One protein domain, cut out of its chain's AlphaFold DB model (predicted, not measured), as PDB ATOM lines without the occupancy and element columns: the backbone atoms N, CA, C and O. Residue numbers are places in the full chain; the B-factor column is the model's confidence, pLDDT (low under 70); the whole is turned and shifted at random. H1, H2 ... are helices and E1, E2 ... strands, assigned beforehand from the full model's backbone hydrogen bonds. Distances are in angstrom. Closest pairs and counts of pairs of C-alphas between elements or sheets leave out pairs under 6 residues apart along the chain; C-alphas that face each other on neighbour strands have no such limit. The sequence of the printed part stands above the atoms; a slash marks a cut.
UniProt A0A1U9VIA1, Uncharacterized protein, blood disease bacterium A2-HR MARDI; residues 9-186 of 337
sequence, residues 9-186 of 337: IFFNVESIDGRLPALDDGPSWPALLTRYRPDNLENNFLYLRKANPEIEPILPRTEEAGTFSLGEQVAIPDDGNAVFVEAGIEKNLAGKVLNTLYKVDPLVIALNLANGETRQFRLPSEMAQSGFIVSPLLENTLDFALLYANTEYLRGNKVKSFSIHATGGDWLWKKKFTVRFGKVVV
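Overview. This is residues 9 to 186 of the 337 residues of an uncharacterized protein of blood disease bacterium A2-HR MARDI (UniProt A0A1U9VIA1). Two strongly twisted antiparallel sheets, E4 E10 E5 E8 and E7 E6 E9, stand as two walls only partly face to face, bridged by residues 74 to 75, which pair with E9, and by the end of E8 near E9. At one end of the body H1 and H4 cover one face of a small antiparallel sheet, E1 E3 E2, with H1 between it and the larger sheet; short H2 sits at the other end. The printed part has 178 residues, with five named helices and ten named strands in the order E1 H1 E2 E3 E4 E5 H2 E6 E7 H3 E8 H4 H5 E9 E10, a mixed class. It is compact, with a radius of gyration of the C-alphas of 16.7 A, and spans 49 by 32 by 31 A, only just elongated.

Arrangement. The largest sheet runs E4, residues 63 to 69, E10, residues 176 to 184, E5, residues 82 to 88, and E8, residues 132 to 135. N 65 and O 179, 2.9 A, N 84 and O 182, 2.8 A, and N 85 and O 132, 2.8 A, are within hydrogen-bond range. H1, residues 26 to 35, is on one face, two layers, helix over sheet, at a height of 9.9 A; the C-alphas of Gly 26 and Phe 132 are closest to E8, 4.3 A. H3, residues 125 to 130, stands at the sheet's level; its closest C-alphas to E5 are Gln 129 and Ala 87, 4.9 A. The second sheet runs E7, residues 118 to 123, E6, residues 107 to 113, and E9, residues 159 to 166, with N 111 and O 119 at 2.8 A and N 110 and O 163 at 2.9 A. The closest C-alphas of E8 and E9 are Ser 135 and Val 159, 5.1 A. E1, residues 9 to 11, H1 and E2, residues 36 to 42, form a split strand-helix-strand unit, two strands running the same way with E3, residues 45 to 50, between them, and a right-handed crossover; N 9 and O 48 are 2.8 A apart, N 39 and O 47 2.8 A. H4, residues 141 to 146, is on the same face as H1, 9.1 A high, over E3. H5, residues 151 to 157, only just touches H4, with 3 pairs of C-alphas within 8 A, closest Leu 146 and Tyr 153, 6.8 A. H2, residues 93 to 98, touches no helix. In H2, H3 and H4 every O i to N i+4 pair is within hydrogen-bond range; H1 has 4 of 6, H5 0 of 3 but 3 of 4 O i to N i+3 pairs.

Along the chain. E1 begins at C-alpha 9 (26.214, -63.427, -7.433). E10, 26.0 A long, ends at C-alpha 184 (32.585, -56.746, 9.669); E9 measures 20.4 A and H1 15.2 A.

Size, cuts and confidence. The C-alphas of Asn 52 and Ala 94, 50.0 A apart, are the farthest. The printed part has no cut. The links E1 to H1, E3 to E4 and E4 to E5 are long. Residues 53 to 57 and 100 to 105 are under pLDDT 70.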
ATOM      1  N   ILE A   9      25.987 -64.846  -7.161       95.50
ATOM      2  CA  ILE A   9      26.214 -63.427  -7.433       95.50
ATOM      3  C   ILE A   9      27.484 -63.293  -8.276       95.50
ATOM      4  O   ILE A   9      28.491 -63.939  -7.999       95.50
ATOM      5  N   PHE A  10      27.426 -62.432  -9.286       95.62
ATOM      6  CA  PHE A  10      28.583 -61.986 -10.053       95.62
ATOM      7  C   PHE A  10      28.949 -60.599  -9.545       95.62
ATOM      8  O   PHE A  10      28.150 -59.670  -9.664       95.62
ATOM      9  N   PHE A  11      30.119 -60.473  -8.933       96.25
ATOM     10  CA  PHE A  11      30.538 -59.257  -8.252       96.25
ATOM     11  C   PHE A  11      31.797 -58.681  -8.898       96.25
ATOM     12  O   PHE A  11      32.748 -59.411  -9.162       96.25
ATOM     13  N   ASN A  12      31.810 -57.376  -9.144       96.12
ATOM     14  CA  ASN A  12      32.968 -56.652  -9.657       96.12
ATOM     15  C   ASN A  12      33.040 -55.289  -8.958       96.12
ATOM     16  O   ASN A  12      32.034 -54.583  -8.879       96.12
ATOM     17  N   VAL A  13      34.221 -54.933  -8.459       95.81
ATOM     18  CA  VAL A  13      34.503 -53.606  -7.908       95.81
ATOM     19  C   VAL A  13      35.055 -52.739  -9.030       95.81
ATOM     20  O   VAL A  13      36.235 -52.814  -9.369       95.81
ATOM     21  N   GLU A  14      34.193 -51.898  -9.589       91.12
ATOM     22  CA  GLU A  14      34.543 -50.977 -10.667       91.12
ATOM     23  C   GLU A  14      33.896 -49.619 -10.403       91.12
ATOM     24  O   GLU A  14      32.731 -49.379 -10.725       91.12
ATOM     25  N   SER A  15      34.651 -48.734  -9.751       89.62
ATOM     26  CA  SER A  15      34.179 -47.385  -9.447       89.62
ATOM     27  C   SER A  15      34.578 -46.394 -10.529       89.62
ATOM     28  O   SER A  15      35.625 -46.511 -11.164       89.62
ATOM     29  N   ILE A  16      33.750 -45.370 -10.697       87.31
ATOM     30  CA  ILE A  16      33.934 -44.302 -11.679       87.31
ATOM     31  C   ILE A  16      34.125 -42.950 -10.984       87.31
ATOM     32  O   ILE A  16      33.810 -42.774  -9.802       87.31
ATOM     33  N   ASP A  17      34.622 -41.965 -11.732       86.56
ATOM     34  CA  ASP A  17      34.787 -40.573 -11.286       86.56
ATOM     35  C   ASP A  17      35.640 -40.412 -10.010       86.56
ATOM     36  O   ASP A  17      35.343 -39.562  -9.162       86.56
ATOM     37  N   GLY A  18      36.651 -41.272  -9.828       90.38
ATOM     38  CA  GLY A  18      37.560 -41.233  -8.673       90.38
ATOM     39  C   GLY A  18      36.862 -41.411  -7.320       90.38
ATOM     40  O   GLY A  18      37.356 -40.931  -6.297       90.38
ATOM     41  N   ARG A  19      35.676 -42.029  -7.304       94.31
ATOM     42  CA  ARG A  19      34.933 -42.325  -6.077       94.31
ATOM     43  C   ARG A  19      35.589 -43.471  -5.310       94.31
ATOM     44  O   ARG A  19      36.212 -44.344  -5.904       94.31
ATOM     45  N   LEU A  20      35.436 -43.456  -3.985       96.75
ATOM     46  CA  LEU A  20      35.889 -44.558  -3.140       96.75
ATOM     47  C   LEU A  20      35.108 -45.825  -3.526       96.75
ATOM     48  O   LEU A  20      33.883 -45.813  -3.373       96.75
ATOM     49  N   PRO A  21      35.761 -46.911  -3.982       97.25
ATOM     50  CA  PRO A  21      35.036 -48.053  -4.538       97.25
ATOM     51  C   PRO A  21      34.081 -48.737  -3.557       97.25
ATOM     52  O   PRO A  21      33.002 -49.160  -3.952       97.25
ATOM     53  N   ALA A  22      34.408 -48.738  -2.263       96.94
ATOM     54  CA  ALA A  22      33.546 -49.284  -1.213       96.94
ATOM     55  C   ALA A  22      32.201 -48.555  -1.031       96.94
ATOM     56  O   ALA A  22      31.335 -49.053  -0.317       96.94
ATOM     57  N   LEU A  23      32.007 -47.387  -1.653       95.94
ATOM     58  CA  LEU A  23      30.715 -46.695  -1.664       95.94
ATOM     59  C   LEU A  23      29.734 -47.295  -2.672       95.94
ATOM     60  O   LEU A  23      28.527 -47.086  -2.534       95.94
ATOM     61  N   ASP A  24      30.229 -48.008  -3.684       93.94
ATOM     62  CA  ASP A  24      29.388 -48.622  -4.701       93.94
ATOM     63  C   ASP A  24      28.693 -49.856  -4.132       93.94
ATOM     64  O   ASP A  24      29.282 -50.921  -3.962       93.94
ATOM     65  N   ASP A  25      27.420 -49.652  -3.784       91.56
ATOM     66  CA  ASP A  25      26.596 -50.614  -3.053       91.56
ATOM     67  C   ASP A  25      27.195 -51.001  -1.683       91.56
ATOM     68  O   ASP A  25      27.035 -52.118  -1.199       91.56
ATOM     69  N   GLY A  26      27.874 -50.052  -1.021       94.00
ATOM     70  CA  GLY A  26      28.547 -50.259   0.269       94.00
ATOM     71  C   GLY A  26      27.719 -50.978   1.349       94.00
ATOM     72  O   GLY A  26      28.244 -51.897   1.987       94.00
ATOM     73  N   PRO A  27      26.418 -50.669   1.532       93.75
ATOM     74  CA  PRO A  27      25.570 -51.363   2.505       93.75
ATOM     75  C   PRO A  27      25.360 -52.858   2.219       93.75
ATOM     76  O   PRO A  27      24.984 -53.607   3.126       93.75
ATOM     77  N   SER A  28      25.575 -53.324   0.984       93.44
ATOM     78  CA  SER A  28      25.418 -54.739   0.632       93.44
ATOM     79  C   SER A  28      26.647 -55.577   0.985       93.44
ATOM     80  O   SER A  28      26.506 -56.772   1.266       93.44
ATOM     81  N   TRP A  29      27.835 -54.965   1.055       94.75
ATOM     82  CA  TRP A  29      29.110 -55.667   1.218       94.75
ATOM     83  C   TRP A  29      29.162 -56.546   2.475       94.75
ATOM     84  O   TRP A  29      29.547 -57.709   2.350       94.75
ATOM     85  N   PRO A  30      28.704 -56.107   3.669       92.50
ATOM     86  CA  PRO A  30      28.677 -56.989   4.834       92.50
ATOM     87  C   PRO A  30      27.791 -58.225   4.640       92.50
ATOM     88  O   PRO A  30      28.121 -59.309   5.117       92.50
ATOM     89  N   ALA A  31      26.678 -58.101   3.911       90.75
ATOM     90  CA  ALA A  31      25.818 -59.241   3.607       90.75
ATOM     91  C   ALA A  31      26.476 -60.198   2.602       90.75
ATOM     92  O   ALA A  31      26.327 -61.411   2.749       90.75
ATOM     93  N   LEU A  32      27.215 -59.680   1.615       93.06
ATOM     94  CA  LEU A  32      28.007 -60.498   0.693       93.06
ATOM     95  C   LEU A  32      29.091 -61.274   1.449       93.06
ATOM     96  O   LEU A  32      29.202 -62.490   1.298       93.06
ATOM     97  N   LEU A  33      29.837 -60.591   2.315       92.12
ATOM     98  CA  LEU A  33      30.950 -61.166   3.073       92.12
ATOM     99  C   LEU A  33      30.511 -62.212   4.106       92.12
ATOM    100  O   LEU A  33      31.266 -63.124   4.411       92.12
ATOM    101  N   THR A  34      29.291 -62.105   4.639       88.19
ATOM    102  CA  THR A  34      28.798 -63.022   5.684       88.19
ATOM    103  C   THR A  34      27.888 -64.136   5.170       88.19
ATOM    104  O   THR A  34      27.757 -65.158   5.837       88.19
ATOM    105  N   ARG A  35      27.243 -63.973   4.003       88.19
ATOM    106  CA  ARG A  35      26.299 -64.969   3.451       88.19
ATOM    107  C   ARG A  35      26.803 -65.719   2.231       88.19
ATOM    108  O   ARG A  35      26.143 -66.672   1.816       88.19
ATOM    109  N   TYR A  36      27.890 -65.282   1.617       91.94
ATOM    110  CA  TYR A  36      28.420 -65.888   0.404       91.94
ATOM    111  C   TYR A  36      29.853 -66.333   0.628       91.94
ATOM    112  O   TYR A  36      30.510 -65.899   1.565       91.94
ATOM    113  N   ARG A  37      30.324 -67.215  -0.244       92.12
ATOM    114  CA  ARG A  37      31.716 -67.635  -0.318       92.12
ATOM    115  C   ARG A  37      32.219 -67.499  -1.755       92.12
ATOM    116  O   ARG A  37      31.420 -67.679  -2.684       92.12
ATOM    117  N   PRO A  38      33.512 -67.222  -1.948       94.12
ATOM    118  CA  PRO A  38      34.114 -67.154  -3.268       94.12
ATOM    119  C   PRO A  38      34.211 -68.552  -3.883       94.12
ATOM    120  O   PRO A  38      34.734 -69.483  -3.270       94.12
ATOM    121  N   ASP A  39      33.697 -68.690  -5.098       93.88
ATOM    122  CA  ASP A  39      33.718 -69.927  -5.883       93.88
ATOM    123  C   ASP A  39      34.774 -69.868  -6.993       93.88
ATOM    124  O   ASP A  39      35.469 -70.850  -7.233       93.88
ATOM    125  N   ASN A  40      34.916 -68.702  -7.634       94.44
ATOM    126  CA  ASN A  40      35.859 -68.443  -8.721       94.44
ATOM    127  C   ASN A  40      36.132 -66.928  -8.844       94.44
ATOM    128  O   ASN A  40      35.248 -66.124  -8.540       94.44
ATOM    129  N   LEU A  41      37.309 -66.534  -9.327       94.31
ATOM    130  CA  LEU A  41      37.620 -65.186  -9.811       94.31
ATOM    131  C   LEU A  41      38.105 -65.289 -11.258       94.31
ATOM    132  O   LEU A  41      39.201 -65.781 -11.521       94.31
ATOM    133  N   GLU A  42      37.310 -64.784 -12.195       91.12
ATOM    134  CA  GLU A  42      37.620 -64.866 -13.620       91.12
ATOM    135  C   GLU A  42      37.186 -63.586 -14.332       91.12
ATOM    136  O   GLU A  42      36.124 -63.034 -14.048       91.12
ATOM    137  N   ASN A  43      38.020 -63.083 -15.247       86.94
ATOM    138  CA  ASN A  43      37.753 -61.853 -16.006       86.94
ATOM    139  C   ASN A  43      37.351 -60.658 -15.116       86.94
ATOM    140  O   ASN A  43      36.479 -59.875 -15.482       86.94
ATOM    141  N   ASN A  44      37.986 -60.531 -13.944       89.19
ATOM    142  CA  ASN A  44      37.718 -59.512 -12.917       89.19
ATOM    143  C   ASN A  44      36.353 -59.618 -12.199       89.19
ATOM    144  O   ASN A  44      36.035 -58.768 -11.367       89.19
ATOM    145  N   PHE A  45      35.577 -60.674 -12.457       95.00
ATOM    146  CA  PHE A  45      34.352 -60.990 -11.728       95.00
ATOM    147  C   PHE A  45      34.607 -62.052 -10.663       95.00
ATOM    148  O   PHE A  45      35.095 -63.146 -10.953       95.00
ATOM    149  N   LEU A  46      34.235 -61.739  -9.425       96.50
ATOM    150  CA  LEU A  46      34.162 -62.689  -8.328       96.50
ATOM    151  C   LEU A  46      32.801 -63.379  -8.352       96.50
ATOM    152  O   LEU A  46      31.752 -62.749  -8.196       96.50
ATOM    153  N   TYR A  47      32.835 -64.690  -8.523       96.44
ATOM    154  CA  TYR A  47      31.674 -65.557  -8.478       96.44
ATOM    155  C   TYR A  47      31.439 -65.940  -7.024       96.44
ATOM    156  O   TYR A  47      32.225 -66.663  -6.411       96.44
ATOM    157  N   LEU A  48      30.358 -65.422  -6.463       95.50
ATOM    158  CA  LEU A  48      29.968 -65.639  -5.082       95.50
ATOM    159  C   LEU A  48      28.819 -66.635  -5.038       95.50
ATOM    160  O   LEU A  48      27.751 -66.387  -5.597       95.50
ATOM    161  N   ARG A  49      29.012 -67.748  -4.333       93.44
ATOM    162  CA  ARG A  49      27.958 -68.733  -4.081       93.44
ATOM    163  C   ARG A  49      27.443 -68.575  -2.664       93.44
ATOM    164  O   ARG A  49      28.225 -68.400  -1.732       93.44
ATOM    165  N   LYS A  50      26.132 -68.663  -2.490       90.75
ATOM    166  CA  LYS A  50      25.488 -68.630  -1.177       90.75
ATOM    167  C   LYS A  50      26.102 -69.698  -0.265       90.75
ATOM    168  O   LYS A  50      26.207 -70.870  -0.634       90.75
ATOM    169  N   ALA A  51      26.567 -69.264   0.900       84.50
ATOM    170  CA  ALA A  51      27.072 -70.117   1.966       84.50
ATOM    171  C   ALA A  51      25.897 -70.741   2.747       84.50
ATOM    172  O   ALA A  51      24.734 -70.500   2.418       84.50
ATOM    173  N   ASN A  52      26.189 -71.579   3.751       72.19
ATOM    174  CA  ASN A  52      25.167 -72.325   4.492       72.19
ATOM    175  C   ASN A  52      24.032 -71.386   4.983       72.19
ATOM    176  O   ASN A  52      24.307 -70.484   5.778       72.19
ATOM    177  N   PRO A  53      22.774 -71.577   4.531       61.88
ATOM    178  CA  PRO A  53      21.655 -70.680   4.834       61.88
ATOM    179  C   PRO A  53      21.270 -70.625   6.317       61.88
ATOM    180  O   PRO A  53      20.491 -69.752   6.697       61.88
ATOM    181  N   GLU A  54      21.791 -71.541   7.136       60.12
ATOM    182  CA  GLU A  54      21.532 -71.619   8.577       60.12
ATOM    183  C   GLU A  54      22.316 -70.585   9.400       60.12
ATOM    184  O   GLU A  54      21.962 -70.325  10.547       60.12
ATOM    185  N   ILE A  55      23.355 -69.966   8.827       63.41
ATOM    186  CA  ILE A  55      24.127 -68.919   9.503       63.41
ATOM    187  C   ILE A  55      23.499 -67.561   9.176       63.41
ATOM    188  O   ILE A  55      23.503 -67.103   8.027       63.41
ATOM    189  N   GLU A  56      22.936 -66.903  10.191       64.44
ATOM    190  CA  GLU A  56      22.481 -65.525  10.041       64.44
ATOM    191  C   GLU A  56      23.673 -64.568   9.867       64.44
ATOM    192  O   GLU A  56      24.699 -64.712  10.533       64.44
ATOM    193  N   PRO A  57      23.558 -63.574   8.971       66.06
ATOM    194  CA  PRO A  57      24.600 -62.604   8.722       66.06
ATOM    195  C   PRO A  57      24.742 -61.730   9.952       66.06
ATOM    196  O   PRO A  57      23.783 -61.097  10.402       66.06
ATOM    197  N   ILE A  58      25.963 -61.628  10.450       70.62
ATOM    198  CA  ILE A  58      26.288 -60.637  11.460       70.62
ATOM    199  C   ILE A  58      26.515 -59.330  10.707       70.62
ATOM    200  O   ILE A  58      27.618 -59.033  10.251       70.62
ATOM    201  N   LEU A  59      25.433 -58.579  10.501       79.69
ATOM    202  CA  LEU A  59      25.550 -57.228   9.970       79.69
ATOM    203  C   LEU A  59      26.256 -56.342  11.005       79.69
ATOM    204  O   LEU A  59      26.025 -56.505  12.208       79.69
ATOM    205  N   PRO A  60      27.102 -55.401  10.560       83.69
ATOM    206  CA  PRO A  60      27.814 -54.513  11.459       83.69
ATOM    207  C   PRO A  60      26.807 -53.698  12.269       83.69
ATOM    208  O   PRO A  60      26.081 -52.863  11.734       83.69
ATOM    209  N   ARG A  61      26.775 -53.922  13.584       87.50
ATOM    210  CA  ARG A  61      26.108 -53.004  14.503       87.50
ATOM    211  C   ARG A  61      26.996 -51.777  14.636       87.50
ATOM    212  O   ARG A  61      28.080 -51.875  15.205       87.50
ATOM    213  N   THR A  62      26.553 -50.652  14.087       90.00
ATOM    214  CA  THR A  62      27.314 -49.412  14.188       90.00
ATOM    215  C   THR A  62      27.106 -48.767  15.553       90.00
ATOM    216  O   THR A  62      25.982 -48.677  16.057       90.00
ATOM    217  N   GLU A  63      28.193 -48.309  16.155       92.94
ATOM    218  CA  GLU A  63      28.216 -47.583  17.420       92.94
ATOM    219  C   GLU A  63      28.707 -46.162  17.168       92.94
ATOM    220  O   GLU A  63      29.555 -45.931  16.305       92.94
ATOM    221  N   GLU A  64      28.130 -45.193  17.878       92.50
ATOM    222  CA  GLU A  64      28.513 -43.794  17.719       92.50
ATOM    223  C   GLU A  64      29.958 -43.595  18.178       92.50
ATOM    224  O   GLU A  64      30.293 -43.837  19.335       92.50
ATOM    225  N   ALA A  65      30.805 -43.157  17.249       93.19
ATOM    226  CA  ALA A  65      32.198 -42.837  17.525       93.19
ATOM    227  C   ALA A  65      32.348 -41.384  17.995       93.19
ATOM    228  O   ALA A  65      33.218 -41.080  18.806       93.19
ATOM    229  N   GLY A  66      31.494 -40.488  17.487       95.81
ATOM    230  CA  GLY A  66      31.439 -39.092  17.905       95.81
ATOM    231  C   GLY A  66      31.020 -38.133  16.794       95.81
ATOM    232  O   GLY A  66      30.558 -38.527  15.720       95.81
ATOM    233  N   THR A  67      31.200 -36.845  17.080       97.69
ATOM    234  CA  THR A  67      30.988 -35.740  16.142       97.69
ATOM    235  C   THR A  67      32.317 -35.047  15.866       97.69
ATOM    236  O   THR A  67      32.976 -34.603  16.801       97.69
ATOM    237  N   PHE A  68      32.655 -34.896  14.589       97.69
ATOM    238  CA  PHE A  68      33.937 -34.384  14.110       97.69
ATOM    239  C   PHE A  68      33.729 -33.167  13.212       97.69
ATOM    240  O   PHE A  68      32.644 -32.966  12.662       97.69
ATOM    241  N   SER A  69      34.755 -32.339  13.068       96.25
ATOM    242  CA  SER A  69      34.757 -31.177  12.175       96.25
ATOM    243  C   SER A  69      35.316 -31.538  10.797       96.25
ATOM    244  O   SER A  69      36.169 -32.413  10.678       96.25
ATOM    245  N   LEU A  70      34.881 -30.857   9.733       94.56
ATOM    246  CA  LEU A  70      35.508 -31.029   8.415       94.56
ATOM    247  C   LEU A  70      37.017 -30.726   8.486       94.56
ATOM    248  O   LEU A  70      37.429 -29.744   9.099       94.56
ATOM    249  N   GLY A  71      37.828 -31.584   7.867       94.31
ATOM    250  CA  GLY A  71      39.292 -31.558   7.929       94.31
ATOM    251  C   GLY A  71      39.902 -32.193   9.186       94.31
ATOM    252  O   GLY A  71      41.111 -32.406   9.222       94.31
ATOM    253  N   GLU A  72      39.098 -32.529  10.196       97.06
ATOM    254  CA  GLU A  72      39.564 -33.248  11.383       97.06
ATOM    255  C   GLU A  72      39.926 -34.698  11.032       97.06
ATOM    256  O   GLU A  72      39.252 -35.350  10.231       97.06
ATOM    257  N   GLN A  73      41.005 -35.199  11.635       97.94
ATOM    258  CA  GLN A  73      41.427 -36.588  11.481       97.94
ATOM    259  C   GLN A  73      40.634 -37.482  12.436       97.94
ATOM    260  O   GLN A  73      40.701 -37.325  13.652       97.94
ATOM    261  N   VAL A  74      39.932 -38.460  11.875       98.25
ATOM    262  CA  VAL A  74      39.152 -39.467  12.594       98.25
ATOM    263  C   VAL A  74      39.956 -40.760  12.650       98.25
ATOM    264  O   VAL A  74      40.256 -41.357  11.614       98.25
ATOM    265  N   ALA A  75      40.327 -41.198  13.854       97.75
ATOM    266  CA  ALA A  75      41.019 -42.470  14.051       97.75
ATOM    267  C   ALA A  75      40.075 -43.656  13.793       97.75
ATOM    268  O   ALA A  75      38.914 -43.636  14.204       97.75
ATOM    269  N   ILE A  76      40.585 -44.692  13.129       96.31
ATOM    270  CA  ILE A  76      39.845 -45.926  12.860       96.31
ATOM    271  C   ILE A  76      40.200 -46.962  13.940       96.31
ATOM    272  O   ILE A  76      41.386 -47.142  14.228       96.31
ATOM    273  N   PRO A  77      39.214 -47.656  14.541       93.19
ATOM    274  CA  PRO A  77      39.483 -48.763  15.456       93.19
ATOM    275  C   PRO A  77      40.273 -49.886  14.766       93.19
ATOM    276  O   PRO A  77      39.887 -50.330  13.688       93.19
ATOM    277  N   ASP A  78      41.345 -50.375  15.395       86.69
ATOM    278  CA  ASP A  78      42.131 -51.510  14.890       86.69
ATOM    279  C   ASP A  78      41.957 -52.717  15.812       86.69
ATOM    280  O   ASP A  78      42.539 -52.791  16.893       86.69
ATOM    281  N   ASP A  79      41.114 -53.654  15.390       83.62
ATOM    282  CA  ASP A  79      40.913 -54.939  16.063       83.62
ATOM    283  C   ASP A  79      41.149 -56.139  15.130       83.62
ATOM    284  O   ASP A  79      40.750 -57.261  15.435       83.62
ATOM    285  N   GLY A  80      41.795 -55.898  13.982       83.44
ATOM    286  CA  GLY A  80      42.071 -56.906  12.957       83.44
ATOM    287  C   GLY A  80      40.918 -57.203  11.987       83.44
ATOM    288  O   GLY A  80      41.163 -57.844  10.961       83.44
ATOM    289  N   ASN A  81      39.699 -56.721  12.249       88.56
ATOM    290  CA  ASN A  81      38.554 -56.905  11.353       88.56
ATOM    291  C   ASN A  81      38.438 -55.770  10.332       88.56
ATOM    292  O   ASN A  81      39.017 -54.693  10.485       88.56
ATOM    293  N   ALA A  82      37.636 -56.001   9.292       93.38
ATOM    294  CA  ALA A  82      37.219 -54.920   8.415       93.38
ATOM    295  C   ALA A  82      36.271 -53.965   9.167       93.38
ATOM    296  O   ALA A  82      35.391 -54.394   9.921       93.38
ATOM    297  N   VAL A  83      36.449 -52.664   8.949       95.69
ATOM    298  CA  VAL A  83      35.705 -51.601   9.631       95.69
ATOM    299  C   VAL A  83      34.691 -50.996   8.673       95.69
ATOM    300  O   VAL A  83      35.052 -50.418   7.648       95.69
ATOM    301  N   PHE A  84      33.420 -51.111   9.038       97.06
ATOM    302  CA  PHE A  84      32.310 -50.415   8.406       97.06
ATOM    303  C   PHE A  84      32.134 -49.041   9.050       97.06
ATOM    304  O   PHE A  84      32.246 -48.908  10.270       97.06
ATOM    305  N   VAL A  85      31.839 -48.021   8.254       97.69
ATOM    306  CA  VAL A  85      31.588 -46.666   8.742       97.69
ATOM    307  C   VAL A  85      30.317 -46.108   8.128       97.69
ATOM    308  O   VAL A  85      30.069 -46.285   6.940       97.69
ATOM    309  N   GLU A  86      29.543 -45.396   8.938       98.12
ATOM    310  CA  GLU A  86      28.481 -44.494   8.496       98.12
ATOM    311  C   GLU A  86      28.908 -43.073   8.864       98.12
ATOM    312  O   GLU A  86      29.218 -42.793  10.027       98.12
ATOM    313  N   ALA A  87      28.937 -42.174   7.883       97.19
ATOM    314  CA  ALA A  87      29.299 -40.779   8.095       97.19
ATOM    315  C   ALA A  87      28.132 -39.862   7.707       97.19
ATOM    316  O   ALA A  87      27.744 -39.769   6.543       97.19
ATOM    317  N   GLY A  88      27.560 -39.177   8.697       96.00
ATOM    318  CA  GLY A  88      26.432 -38.267   8.520       96.00
ATOM    319  C   GLY A  88      26.895 -36.850   8.199       96.00
ATOM    320  O   GLY A  88      26.986 -36.018   9.105       96.00
ATOM    321  N   ILE A  89      27.188 -36.565   6.925       92.94
ATOM    322  CA  ILE A  89      27.551 -35.216   6.461       92.94
ATOM    323  C   ILE A  89      26.363 -34.566   5.752       92.94
ATOM    324  O   ILE A  89      25.910 -35.035   4.710       92.94
ATOM    325  N   GLU A  90      25.880 -33.445   6.285       91.06
ATOM    326  CA  GLU A  90      24.737 -32.730   5.719       91.06
ATOM    327  C   GLU A  90      25.128 -31.392   5.091       91.06
ATOM    328  O   GLU A  90      25.935 -30.624   5.626       91.06
ATOM    329  N   LYS A  91      24.449 -31.062   3.992       89.31
ATOM    330  CA  LYS A  91      24.433 -29.714   3.419       89.31
ATOM    331  C   LYS A  91      23.757 -28.745   4.397       89.31
ATOM    332  O   LYS A  91      22.754 -29.085   5.038       89.31
ATOM    333  N   ASN A  92      24.267 -27.521   4.498       88.00
ATOM    334  CA  ASN A  92      23.587 -26.460   5.245       88.00
ATOM    335  C   ASN A  92      22.448 -25.838   4.408       88.00
ATOM    336  O   ASN A  92      22.140 -26.321   3.320       88.00
ATOM    337  N   LEU A  93      21.782 -24.791   4.907       84.06
ATOM    338  CA  LEU A  93      20.649 -24.178   4.197       84.06
ATOM    339  C   LEU A  93      21.030 -23.653   2.805       84.06
ATOM    340  O   LEU A  93      20.310 -23.923   1.846       84.06
ATOM    341  N   ALA A  94      22.176 -22.978   2.676       80.25
ATOM    342  CA  ALA A  94      22.673 -22.503   1.386       80.25
ATOM    343  C   ALA A  94      22.976 -23.677   0.444       80.25
ATOM    344  O   ALA A  94      22.554 -23.670  -0.711       80.25
ATOM    345  N   GLY A  95      23.606 -24.733   0.969       78.75
ATOM    346  CA  GLY A  95      23.841 -25.981   0.245       78.75
ATOM    347  C   GLY A  95      22.565 -26.670  -0.229       78.75
ATOM    348  O   GLY A  95      22.528 -27.178  -1.345       78.75
ATOM    349  N   LYS A  96      21.494 -26.662   0.572       80.62
ATOM    350  CA  LYS A  96      20.197 -27.244   0.191       80.62
ATOM    351  C   LYS A  96      19.524 -26.464  -0.940       80.62
ATOM    352  O   LYS A  96      18.992 -27.093  -1.849       80.62
ATOM    353  N   VAL A  97      19.570 -25.130  -0.895       76.25
ATOM    354  CA  VAL A  97      18.984 -24.259  -1.931       76.25
ATOM    355  C   VAL A  97      19.784 -24.320  -3.230       76.25
ATOM    356  O   VAL A  97      19.200 -24.374  -4.301       76.25
ATOM    357  N   LEU A  98      21.115 -24.351  -3.165       73.81
ATOM    358  CA  LEU A  98      21.930 -24.418  -4.377       73.81
ATOM    359  C   LEU A  98      21.896 -25.796  -5.032       73.81
ATOM    360  O   LEU A  98      21.927 -25.859  -6.254       73.81
ATOM    361  N   ASN A  99      21.730 -26.880  -4.267       72.12
ATOM    362  CA  ASN A  99      21.626 -28.234  -4.819       72.12
ATOM    363  C   ASN A  99      20.399 -28.450  -5.729       72.12
ATOM    364  O   ASN A  99      20.373 -29.417  -6.482       72.12
ATOM    365  N   THR A 100      19.377 -27.588  -5.660       68.25
ATOM    366  CA  THR A 100      18.235 -27.638  -6.593       68.25
ATOM    367  C   THR A 100      18.516 -26.916  -7.912       68.25
ATOM    368  O   THR A 100      17.844 -27.190  -8.902       68.25
ATOM    369  N   LEU A 101      19.508 -26.019  -7.938       63.72
ATOM    370  CA  LEU A 101      19.868 -25.190  -9.093       63.72
ATOM    371  C   LEU A 101      21.176 -25.646  -9.765       63.72
ATOM    372  O   LEU A 101      21.337 -25.457 -10.968       63.72
ATOM    373  N   TYR A 102      22.112 -26.234  -9.009       63.53
ATOM    374  CA  TYR A 102      23.442 -26.647  -9.463       63.53
ATOM    375  C   TYR A 102      24.023 -27.796  -8.610       63.53
ATOM    376  O   TYR A 102      23.679 -27.954  -7.440       63.53
ATOM    377  N   LYS A 103      24.930 -28.608  -9.173       66.62
ATOM    378  CA  LYS A 103      25.573 -29.730  -8.459       66.62
ATOM    379  C   LYS A 103      26.572 -29.192  -7.425       66.62
ATOM    380  O   LYS A 103      27.557 -28.568  -7.802       66.62
ATOM    381  N   VAL A 104      26.315 -29.434  -6.137       68.25
ATOM    382  CA  VAL A 104      27.211 -29.040  -5.029       68.25
ATOM    383  C   VAL A 104      28.575 -29.720  -5.169       68.25
ATOM    384  O   VAL A 104      28.640 -30.897  -5.539       68.25
ATOM    385  N   ASP A 105      29.646 -28.989  -4.842       68.25
ATOM    386  CA  ASP A 105      31.013 -29.505  -4.900       68.25
ATOM    387  C   ASP A 105      31.165 -30.787  -4.075       68.25
ATOM    388  O   ASP A 105      30.685 -30.863  -2.934       68.25
ATOM    389  N   PRO A 106      31.825 -31.816  -4.629       80.38
ATOM    390  CA  PRO A 106      31.933 -33.092  -3.958       80.38
ATOM    391  C   PRO A 106      32.845 -32.995  -2.731       80.38
ATOM    392  O   PRO A 106      33.895 -32.341  -2.754       80.38
ATOM    393  N   LEU A 107      32.463 -33.704  -1.667       93.06
ATOM    394  CA  LEU A 107      33.383 -33.995  -0.576       93.06
ATOM    395  C   LEU A 107      34.459 -34.963  -1.071       93.06
ATOM    396  O   LEU A 107      34.232 -35.771  -1.979       93.06
ATOM    397  N   VAL A 108      35.616 -34.891  -0.433       95.88
ATOM    398  CA  VAL A 108      36.726 -35.816  -0.609       95.88
ATOM    399  C   VAL A 108      37.043 -36.433   0.741       95.88
ATOM    400  O   VAL A 108      37.082 -35.741   1.761       95.88
ATOM    401  N   ILE A 109      37.262 -37.743   0.737       97.81
ATOM    402  CA  ILE A 109      37.814 -38.477   1.868       97.81
ATOM    403  C   ILE A 109      39.301 -38.719   1.617       97.81
ATOM    404  O   ILE A 109      39.677 -39.225   0.561       97.81
ATOM    405  N   ALA A 110      40.142 -38.347   2.579       98.25
ATOM    406  CA  ALA A 110      41.564 -38.670   2.596       98.25
ATOM    407  C   ALA A 110      41.806 -39.789   3.613       98.25
ATOM    408  O   ALA A 110      41.510 -39.615   4.792       98.25
ATOM    409  N   LEU A 111      42.326 -40.926   3.153       98.50
ATOM    410  CA  LEU A 111      42.607 -42.129   3.934       98.50
ATOM    411  C   LEU A 111      44.111 -42.232   4.183       98.50
ATOM    412  O   LEU A 111      44.874 -42.346   3.226       98.50
ATOM    413  N   ASN A 112      44.533 -42.228   5.446       97.81
ATOM    414  CA  ASN A 112      45.933 -42.422   5.827       97.81
ATOM    415  C   ASN A 112      46.163 -43.909   6.111       97.81
ATOM    416  O   ASN A 112      45.628 -44.459   7.081       97.81
ATOM    417  N   LEU A 113      46.932 -44.568   5.252       95.38
ATOM    418  CA  LEU A 113      47.173 -46.005   5.292       95.38
ATOM    419  C   LEU A 113      48.277 -46.380   6.288       95.38
ATOM    420  O   LEU A 113      49.126 -45.577   6.685       95.38
ATOM    421  N   ALA A 114      48.289 -47.647   6.695       90.88
ATOM    422  CA  ALA A 114      49.261 -48.177   7.636       90.88
ATOM    423  C   ALA A 114      50.693 -48.137   7.088       90.88
ATOM    424  O   ALA A 114      51.618 -47.926   7.878       90.88
ATOM    425  N   ASN A 115      50.839 -48.265   5.765       85.31
ATOM    426  CA  ASN A 115      52.095 -48.149   5.024       85.31
ATOM    427  C   ASN A 115      52.612 -46.695   4.889       85.31
ATOM    428  O   ASN A 115      53.698 -46.499   4.357       85.31
ATOM    429  N   GLY A 116      51.870 -45.692   5.380       89.62
ATOM    430  CA  GLY A 116      52.239 -44.272   5.325       89.62
ATOM    431  C   GLY A 116      51.702 -43.514   4.107       89.62
ATOM    432  O   GLY A 116      51.815 -42.291   4.061       89.62
ATOM    433  N   GLU A 117      51.088 -44.203   3.146       91.38
ATOM    434  CA  GLU A 117      50.459 -43.577   1.985       91.38
ATOM    435  C   GLU A 117      49.163 -42.850   2.373       91.38
ATOM    436  O   GLU A 117      48.443 -43.258   3.284       91.38
ATOM    437  N   THR A 118      48.840 -41.769   1.658       95.94
ATOM    438  CA  THR A 118      47.530 -41.114   1.742       95.94
ATOM    439  C   THR A 118      46.794 -41.266   0.421       95.94
ATOM    440  O   THR A 118      47.297 -40.848  -0.621       95.94
ATOM    441  N   ARG A 119      45.580 -41.818   0.461       96.69
ATOM    442  CA  ARG A 119      44.719 -41.980  -0.719       96.69
ATOM    443  C   ARG A 119      43.513 -41.068  -0.622       96.69
ATOM    444  O   ARG A 119      42.899 -40.972   0.437       96.69
ATOM    445  N   GLN A 120      43.175 -40.396  -1.715       96.94
ATOM    446  CA  GLN A 120      42.055 -39.463  -1.758       96.94
ATOM    447  C   GLN A 120      41.003 -39.932  -2.747       96.94
ATOM    448  O   GLN A 120      41.330 -40.338  -3.860       96.94
ATOM    449  N   PHE A 121      39.745 -39.840  -2.334       96.94
ATOM    450  CA  PHE A 121      38.613 -40.285  -3.130       96.94
ATOM    451  C   PHE A 121      37.444 -39.323  -3.016       96.94
ATOM    452  O   PHE A 121      37.201 -38.729  -1.964       96.94
ATOM    453  N   ARG A 122      36.654 -39.232  -4.081       95.31
ATOM    454  CA  ARG A 122      35.366 -38.545  -4.046       95.31
ATOM    455  C   ARG A 122      34.411 -39.271  -3.091       95.31
ATOM    456  O   ARG A 122      34.268 -40.491  -3.166       95.31
ATOM    457  N   LEU A 123      33.716 -38.514  -2.243       95.56
ATOM    458  CA  LEU A 123      32.822 -39.015  -1.200       95.56
ATOM    459  C   LEU A 123      31.425 -38.364  -1.302       95.56
ATOM    460  O   LEU A 123      31.157 -37.357  -0.653       95.56
ATOM    461  N   PRO A 124      30.495 -38.900  -2.107       93.38
ATOM    462  CA  PRO A 124      29.098 -38.469  -2.051       93.38
ATOM    463  C   PRO A 124      28.503 -38.641  -0.645       93.38
ATOM    464  O   PRO A 124      28.515 -39.745  -0.100       93.38
ATOM    465  N   SER A 125      27.954 -37.566  -0.073       92.50
ATOM    466  CA  SER A 125      27.415 -37.545   1.297       92.50
ATOM    467  C   SER A 125      26.332 -38.593   1.543       92.50
ATOM    468  O   SER A 125      26.320 -39.245   2.581       92.50
ATOM    469  N   GLU A 126      25.444 -38.793   0.573       91.44
ATOM    470  CA  GLU A 126      24.308 -39.707   0.661       91.44
ATOM    471  C   GLU A 126      24.779 -41.176   0.703       91.44
ATOM    472  O   GLU A 126      24.218 -42.005   1.420       91.44
ATOM    473  N   MET A 127      25.866 -41.491  -0.009       94.69
ATOM    474  CA  MET A 127      26.492 -42.819   0.029       94.69
ATOM    475  C   MET A 127      27.251 -43.023   1.342       94.69
ATOM    476  O   MET A 127      27.116 -44.066   1.974       94.69
ATOM    477  N   ALA A 128      27.984 -42.002   1.795       96.12
ATOM    478  CA  ALA A 128      28.703 -42.044   3.065       96.12
ATOM    479  C   ALA A 128      27.764 -42.249   4.266       96.12
ATOM    480  O   ALA A 128      28.112 -42.970   5.202       96.12
ATOM    481  N   GLN A 129      26.560 -41.670   4.213       95.44
ATOM    482  CA  GLN A 129      25.518 -41.864   5.221       95.44
ATOM    483  C   GLN A 129      24.940 -43.284   5.209       95.44
ATOM    484  O   GLN A 129      24.572 -43.792   6.264       95.44
ATOM    485  N   SER A 130      24.858 -43.919   4.036       94.56
ATOM    486  CA  SER A 130      24.353 -45.295   3.902       94.56
ATOM    487  C   SER A 130      25.345 -46.331   4.442       94.56
ATOM    488  O   SER A 130      24.949 -47.405   4.885       94.56
ATOM    489  N   GLY A 131      26.628 -45.974   4.424       96.06
ATOM    490  CA  GLY A 131      27.719 -46.718   5.024       96.06
ATOM    491  C   GLY A 131      28.513 -47.579   4.043       96.06
ATOM    492  O   GLY A 131      28.027 -47.978   2.984       96.06
ATOM    493  N   PHE A 132      29.777 -47.819   4.388       97.19
ATOM    494  CA  PHE A 132      30.764 -48.504   3.549       97.19
ATOM    495  C   PHE A 132      31.914 -49.082   4.384       97.19
ATOM    496  O   PHE A 132      32.127 -48.682   5.527       97.19
ATOM    497  N   ILE A 133      32.693 -50.004   3.812       97.00
ATOM    498  CA  ILE A 133      33.938 -50.482   4.434       97.00
ATOM    499  C   ILE A 133      35.035 -49.434   4.222       97.00
ATOM    500  O   ILE A 133      35.412 -49.149   3.089       97.00
ATOM    501  N   VAL A 134      35.548 -48.854   5.311       97.50
ATOM    502  CA  VAL A 134      36.617 -47.840   5.274       97.50
ATOM    503  C   VAL A 134      38.004 -48.433   5.496       97.50
ATOM    504  O   VAL A 134      38.986 -47.837   5.071       97.50
ATOM    505  N   SER A 135      38.104 -49.594   6.146       96.94
ATOM    506  CA  SER A 135      39.374 -50.286   6.378       96.94
ATOM    507  C   SER A 135      39.189 -51.802   6.253       96.94
ATOM    508  O   SER A 135      38.219 -52.314   6.812       96.94
ATOM    509  N   PRO A 136      40.090 -52.534   5.572       96.19
ATOM    510  CA  PRO A 136      41.174 -52.012   4.733       96.19
ATOM    511  C   PRO A 136      40.634 -51.268   3.496       96.19
ATOM    512  O   PRO A 136      39.464 -51.401   3.144       96.19
ATOM    513  N   LEU A 137      41.480 -50.479   2.834       96.94
ATOM    514  CA  LEU A 137      41.160 -49.869   1.546       96.94
ATOM    515  C   LEU A 137      41.044 -50.959   0.469       96.94
ATOM    516  O   LEU A 137      42.012 -51.667   0.177       96.94
ATOM    517  N   LEU A 138      39.851 -51.078  -0.114       96.31
ATOM    518  CA  LEU A 138      39.524 -52.033  -1.169       96.31
ATOM    519  C   LEU A 138      39.328 -51.293  -2.487       96.31
ATOM    520  O   LEU A 138      38.378 -50.520  -2.626       96.31
ATOM    521  N   GLU A 139      40.223 -51.522  -3.444       94.00
ATOM    522  CA  GLU A 139      40.216 -50.762  -4.699       94.00
ATOM    523  C   GLU A 139      39.728 -51.562  -5.902       94.00
ATOM    524  O   GLU A 139      39.326 -50.985  -6.908       94.00
ATOM    525  N   ASN A 140      39.771 -52.888  -5.808       93.94
ATOM    526  CA  ASN A 140      39.434 -53.800  -6.893       93.94
ATOM    527  C   ASN A 140      38.800 -55.089  -6.348       93.94
ATOM    528  O   ASN A 140      38.771 -55.345  -5.139       93.94
ATOM    529  N   THR A 141      38.298 -55.915  -7.266       95.75
ATOM    530  CA  THR A 141      37.598 -57.165  -6.951       95.75
ATOM    531  C   THR A 141      38.469 -58.149  -6.174       95.75
ATOM    532  O   THR A 141      37.966 -58.852  -5.300       95.75
ATOM    533  N   LEU A 142      39.776 -58.194  -6.449       94.00
ATOM    534  CA  LEU A 142      40.694 -59.085  -5.747       94.00
ATOM    535  C   LEU A 142      40.908 -58.650  -4.293       94.00
ATOM    536  O   LEU A 142      40.872 -59.501  -3.410       94.00
ATOM    537  N   ASP A 143      41.075 -57.352  -4.020       94.44
ATOM    538  CA  ASP A 143      41.172 -56.863  -2.639       94.44
ATOM    539  C   ASP A 143      39.905 -57.230  -1.848       94.44
ATOM    540  O   ASP A 143      40.006 -57.711  -0.720       94.44
ATOM    541  N   PHE A 144      38.716 -57.080  -2.449       95.56
ATOM    542  CA  PHE A 144      37.465 -57.538  -1.834       95.56
ATOM    543  C   PHE A 144      37.473 -59.054  -1.591       95.56
ATOM    544  O   PHE A 144      37.126 -59.509  -0.504       95.56
ATOM    545  N   ALA A 145      37.906 -59.846  -2.575       94.81
ATOM    546  CA  ALA A 145      37.952 -61.301  -2.462       94.81
ATOM    547  C   ALA A 145      38.901 -61.785  -1.348       94.81
ATOM    548  O   ALA A 145      38.612 -62.773  -0.673       94.81
ATOM    549  N   LEU A 146      40.006 -61.068  -1.110       93.38
ATOM    550  CA  LEU A 146      40.967 -61.379  -0.048       93.38
ATOM    551  C   LEU A 146      40.386 -61.210   1.365       93.38
ATOM    552  O   LEU A 146      40.922 -61.817   2.292       93.38
ATOM    553  N   LEU A 147      39.273 -60.482   1.541       92.94
ATOM    554  CA  LEU A 147      38.557 -60.451   2.822       92.94
ATOM    555  C   LEU A 147      38.001 -61.825   3.231       92.94
ATOM    556  O   LEU A 147      37.889 -62.080   4.426       92.94
ATOM    557  N   TYR A 148      37.670 -62.702   2.274       92.06
ATOM    558  CA  TYR A 148      37.190 -64.066   2.553       92.06
ATOM    559  C   TYR A 148      38.306 -65.043   2.952       92.06
ATOM    560  O   TYR A 148      38.019 -66.105   3.508       92.06
ATOM    561  N   ALA A 149      39.561 -64.709   2.634       88.88
ATOM    562  CA  ALA A 149      40.727 -65.491   3.021       88.88
ATOM    563  C   ALA A 149      41.215 -65.034   4.401       88.88
ATOM    564  O   ALA A 149      40.762 -65.537   5.428       88.88
ATOM    565  N   ASN A 150      42.093 -64.032   4.432       85.69
ATOM    566  CA  ASN A 150      42.697 -63.527   5.653       85.69
ATOM    567  C   ASN A 150      42.999 -62.033   5.508       85.69
ATOM    568  O   ASN A 150      43.707 -61.609   4.591       85.69
ATOM    569  N   THR A 151      42.485 -61.224   6.438       83.81
ATOM    570  CA  THR A 151      42.632 -59.760   6.420       83.81
ATOM    571  C   THR A 151      44.088 -59.304   6.522       83.81
ATOM    572  O   THR A 151      44.420 -58.199   6.089       83.81
ATOM    573  N   GLU A 152      44.996 -60.158   7.001       84.62
ATOM    574  CA  GLU A 152      46.432 -59.876   7.025       84.62
ATOM    575  C   GLU A 152      47.039 -59.721   5.621       84.62
ATOM    576  O   GLU A 152      48.030 -59.007   5.454       84.62
ATOM    577  N   TYR A 153      46.410 -60.272   4.579       89.06
ATOM    578  CA  TYR A 153      46.791 -60.036   3.175       89.06
ATOM    579  C   TYR A 153      46.556 -58.610   2.693       89.06
ATOM    580  O   TYR A 153      47.105 -58.187   1.670       89.06
ATOM    581  N   LEU A 154      45.768 -57.861   3.455       90.19
ATOM    582  CA  LEU A 154      45.426 -56.470   3.216       90.19
ATOM    583  C   LEU A 154      46.073 -55.554   4.262       90.19
ATOM    584  O   LEU A 154      45.681 -54.396   4.387       90.19
ATOM    585  N   ARG A 155      47.090 -56.029   5.001       87.38
ATOM    586  CA  ARG A 155      47.773 -55.246   6.045       87.38
ATOM    587  C   ARG A 155      48.296 -53.900   5.532       87.38
ATOM    588  O   ARG A 155      48.136 -52.896   6.218       87.38
ATOM    589  N   GLY A 156      48.881 -53.869   4.331       85.00
ATOM    590  CA  GLY A 156      49.345 -52.627   3.698       85.00
ATOM    591  C   GLY A 156      48.218 -51.635   3.397       85.00
ATOM    592  O   GLY A 156      48.433 -50.428   3.459       85.00
ATOM    593  N   ASN A 157      47.006 -52.147   3.170       92.94
ATOM    594  CA  ASN A 157      45.814 -51.365   2.860       92.94
ATOM    595  C   ASN A 157      45.026 -50.970   4.119       92.94
ATOM    596  O   ASN A 157      44.011 -50.286   4.001       92.94
ATOM    597  N   LYS A 158      45.436 -51.389   5.329       94.69
ATOM    598  CA  LYS A 158      44.763 -50.970   6.567       94.69
ATOM    599  C   LYS A 158      44.774 -49.450   6.664       94.69
ATOM    600  O   LYS A 158      45.823 -48.826   6.525       94.69
ATOM    601  N   VAL A 159      43.620 -48.855   6.940       97.06
ATOM    602  CA  VAL A 159      43.493 -47.408   7.132       97.06
ATOM    603  C   VAL A 159      43.605 -47.101   8.622       97.06
ATOM    604  O   VAL A 159      42.876 -47.671   9.428       97.06
ATOM    605  N   LYS A 160      44.531 -46.210   8.991       97.12
ATOM    606  CA  LYS A 160      44.748 -45.757  10.377       97.12
ATOM    607  C   LYS A 160      43.785 -44.639  10.766       97.12
ATOM    608  O   LYS A 160      43.297 -44.586  11.892       97.12
ATOM    609  N   SER A 161      43.537 -43.724   9.838       98.25
ATOM    610  CA  SER A 161      42.634 -42.596  10.039       98.25
ATOM    611  C   SER A 161      42.119 -42.067   8.711       98.25
ATOM    612  O   SER A 161      42.735 -42.285   7.664       98.25
ATOM    613  N   PHE A 162      41.018 -41.327   8.758       98.56
ATOM    614  CA  PHE A 162      40.528 -40.577   7.612       98.56
ATOM    615  C   PHE A 162      40.163 -39.143   7.986       98.56
ATOM    616  O   PHE A 162      39.856 -38.853   9.136       98.56
ATOM    617  N   SER A 163      40.129 -38.258   6.998       98.00
ATOM    618  CA  SER A 163      39.522 -36.929   7.122       98.00
ATOM    619  C   SER A 163      38.608 -36.658   5.934       98.00
ATOM    620  O   SER A 163      38.795 -37.218   4.852       98.00
ATOM    621  N   ILE A 164      37.603 -35.808   6.136       97.12
ATOM    622  CA  ILE A 164      36.650 -35.411   5.092       97.12
ATOM    623  C   ILE A 164      36.747 -33.904   4.893       97.12
ATOM    624  O   ILE A 164      36.648 -33.146   5.858       97.12
ATOM    625  N   HIS A 165      36.916 -33.462   3.650       93.44
ATOM    626  CA  HIS A 165      37.002 -32.047   3.294       93.44
ATOM    627  C   HIS A 165      36.195 -31.730   2.026       93.44
ATOM    628  O   HIS A 165      35.851 -32.620   1.251       93.44
ATOM    629  N   ALA A 166      35.867 -30.453   1.827       90.69
ATOM    630  CA  ALA A 166      35.159 -29.964   0.643       90.69
ATOM    631  C   ALA A 166      36.146 -29.367  -0.372       90.69
ATOM    632  O   ALA A 166      37.087 -28.676   0.018       90.69
ATOM    633  N   THR A 167      35.918 -29.599  -1.666       81.00
ATOM    634  CA  THR A 167      36.820 -29.154  -2.748       81.00
ATOM    635  C   THR A 167      36.576 -27.711  -3.212       81.00
ATOM    636  O   THR A 167      37.540 -27.017  -3.515       81.00
ATOM    637  N   GLY A 168      35.330 -27.219  -3.203       74.75
ATOM    638  CA  GLY A 168      34.971 -25.835  -3.581       74.75
ATOM    639  C   GLY A 168      34.578 -24.926  -2.407       74.75
ATOM    640  O   GLY A 168      33.827 -23.960  -2.553       74.75
ATOM    641  N   GLY A 169      35.104 -25.235  -1.219       73.75
ATOM    642  CA  GLY A 169      34.821 -24.528   0.029       73.75
ATOM    643  C   GLY A 169      33.739 -25.207   0.872       73.75
ATOM    644  O   GLY A 169      32.780 -25.792   0.377       73.75
ATOM    645  N   ASP A 170      33.890 -25.136   2.190       81.56
ATOM    646  CA  ASP A 170      33.026 -25.843   3.145       81.56
ATOM    647  C   ASP A 170      31.718 -25.097   3.481       81.56
ATOM    648  O   ASP A 170      30.901 -25.574   4.267       81.56
ATOM    649  N   TRP A 171      31.490 -23.935   2.864       83.50
ATOM    650  CA  TRP A 171      30.362 -23.041   3.133       83.50
ATOM    651  C   TRP A 171      29.002 -23.586   2.681       83.50
ATOM    652  O   TRP A 171      27.984 -23.028   3.081       83.50
ATOM    653  N   LEU A 172      28.961 -24.652   1.874       87.69
ATOM    654  CA  LEU A 172      27.733 -25.370   1.491       87.69
ATOM    655  C   LEU A 172      27.393 -26.511   2.462       87.69
ATOM    656  O   LEU A 172      26.301 -27.086   2.407       87.69
ATOM    657  N   TRP A 173      28.304 -26.827   3.377       90.31
ATOM    658  CA  TRP A 173      28.220 -27.968   4.277       90.31
ATOM    659  C   TRP A 173      28.051 -27.516   5.727       90.31
ATOM    660  O   TRP A 173      28.385 -26.389   6.111       90.31
ATOM    661  N   LYS A 174      27.482 -28.383   6.566       91.88
ATOM    662  CA  LYS A 174      27.612 -28.214   8.014       91.88
ATOM    663  C   LYS A 174      29.076 -28.444   8.397       91.88
ATOM    664  O   LYS A 174      29.724 -29.348   7.886       91.88
ATOM    665  N   LYS A 175      29.583 -27.641   9.336       90.94
ATOM    666  CA  LYS A 175      30.983 -27.717   9.797       90.94
ATOM    667  C   LYS A 175      31.304 -29.008  10.551       90.94
ATOM    668  O   LYS A 175      32.471 -29.371  10.635       90.94
ATOM    669  N   LYS A 176      30.279 -29.659  11.106       95.38
ATOM    670  CA  LYS A 176      30.384 -30.889  11.886       95.38
ATOM    671  C   LYS A 176      29.613 -32.026  11.225       95.38
ATOM    672  O   LYS A 176      28.554 -31.780  10.644       95.38
ATOM    673  N   PHE A 177      30.116 -33.244  11.378       96.44
ATOM    674  CA  PHE A 177      29.492 -34.483  10.928       96.44
ATOM    675  C   PHE A 177      29.605 -35.571  11.995       96.44
ATOM    676  O   PHE A 177      30.490 -35.526  12.849       96.44
ATOM    677  N   THR A 178      28.699 -36.541  11.956       98.06
ATOM    678  CA  THR A 178      28.716 -37.690  12.867       98.06
ATOM    679  C   THR A 178      29.405 -38.879  12.217       98.06
ATOM    680  O   THR A 178      29.335 -39.057  11.000       98.06
ATOM    681  N   VAL A 179      30.055 -39.705  13.033       98.38
ATOM    682  CA  VAL A 179      30.670 -40.964  12.600       98.38
ATOM    683  C   VAL A 179      30.173 -42.092  13.485       98.38
ATOM    684  O   VAL A 179      30.132 -41.966  14.712       98.38
ATOM    685  N   ARG A 180      29.823 -43.211  12.855       98.06
ATOM    686  CA  ARG A 180      29.530 -44.471  13.534       98.06
ATOM    687  C   ARG A 180      30.399 -45.570  12.939       98.06
ATOM    688  O   ARG A 180      30.513 -45.649  11.719       98.06
ATOM    689  N   PHE A 181      30.980 -46.417  13.783       97.50
ATOM    690  CA  PHE A 181      31.790 -47.555  13.346       97.50
ATOM    691  C   PHE A 181      31.092 -48.869  13.647       97.50
ATOM    692  O   PHE A 181      30.512 -49.037  14.714       97.50
ATOM    693  N   GLY A 182      31.182 -49.813  12.720       95.06
ATOM    694  CA  GLY A 182      30.750 -51.190  12.896       95.06
ATOM    695  C   GLY A 182      31.845 -52.157  12.467       95.06
ATOM    696  O   GLY A 182      32.719 -51.826  11.668       95.06
ATOM    697  N   LYS A 183      31.795 -53.373  13.003       92.62
ATOM    698  CA  LYS A 183      32.767 -54.427  12.698       92.62
ATOM    699  C   LYS A 183      32.177 -55.384  11.678       92.62
ATOM    700  O   LYS A 183      31.046 -55.837  11.854       92.62
ATOM    701  N   VAL A 184      32.943 -55.714  10.645       90.94
ATOM    702  CA  VAL A 184      32.585 -56.746   9.669       90.94
ATOM    703  C   VAL A 184      33.438 -57.974   9.949       90.94
ATOM    704  O   VAL A 184      34.629 -58.003   9.643       90.94
ATOM    705  N   VAL A 185      32.814 -58.982  10.555       88.12
ATOM    706  CA  VAL A 185      33.448 -60.276  10.823       88.12
ATOM    707  C   VAL A 185      33.167 -61.189   9.639       88.12
ATOM    708  O   VAL A 185      32.024 -61.592   9.417       88.12
ATOM    709  N   VAL A 186      34.206 -61.492   8.867       87.00
ATOM    710  CA  VAL A 186      34.107 -62.372   7.701       87.00
ATOM    711  C   VAL A 186      34.386 -63.808   8.149       87.00
ATOM    712  O   VAL A 186      35.437 -64.056   8.745       87.00
TER     713      VAL A 186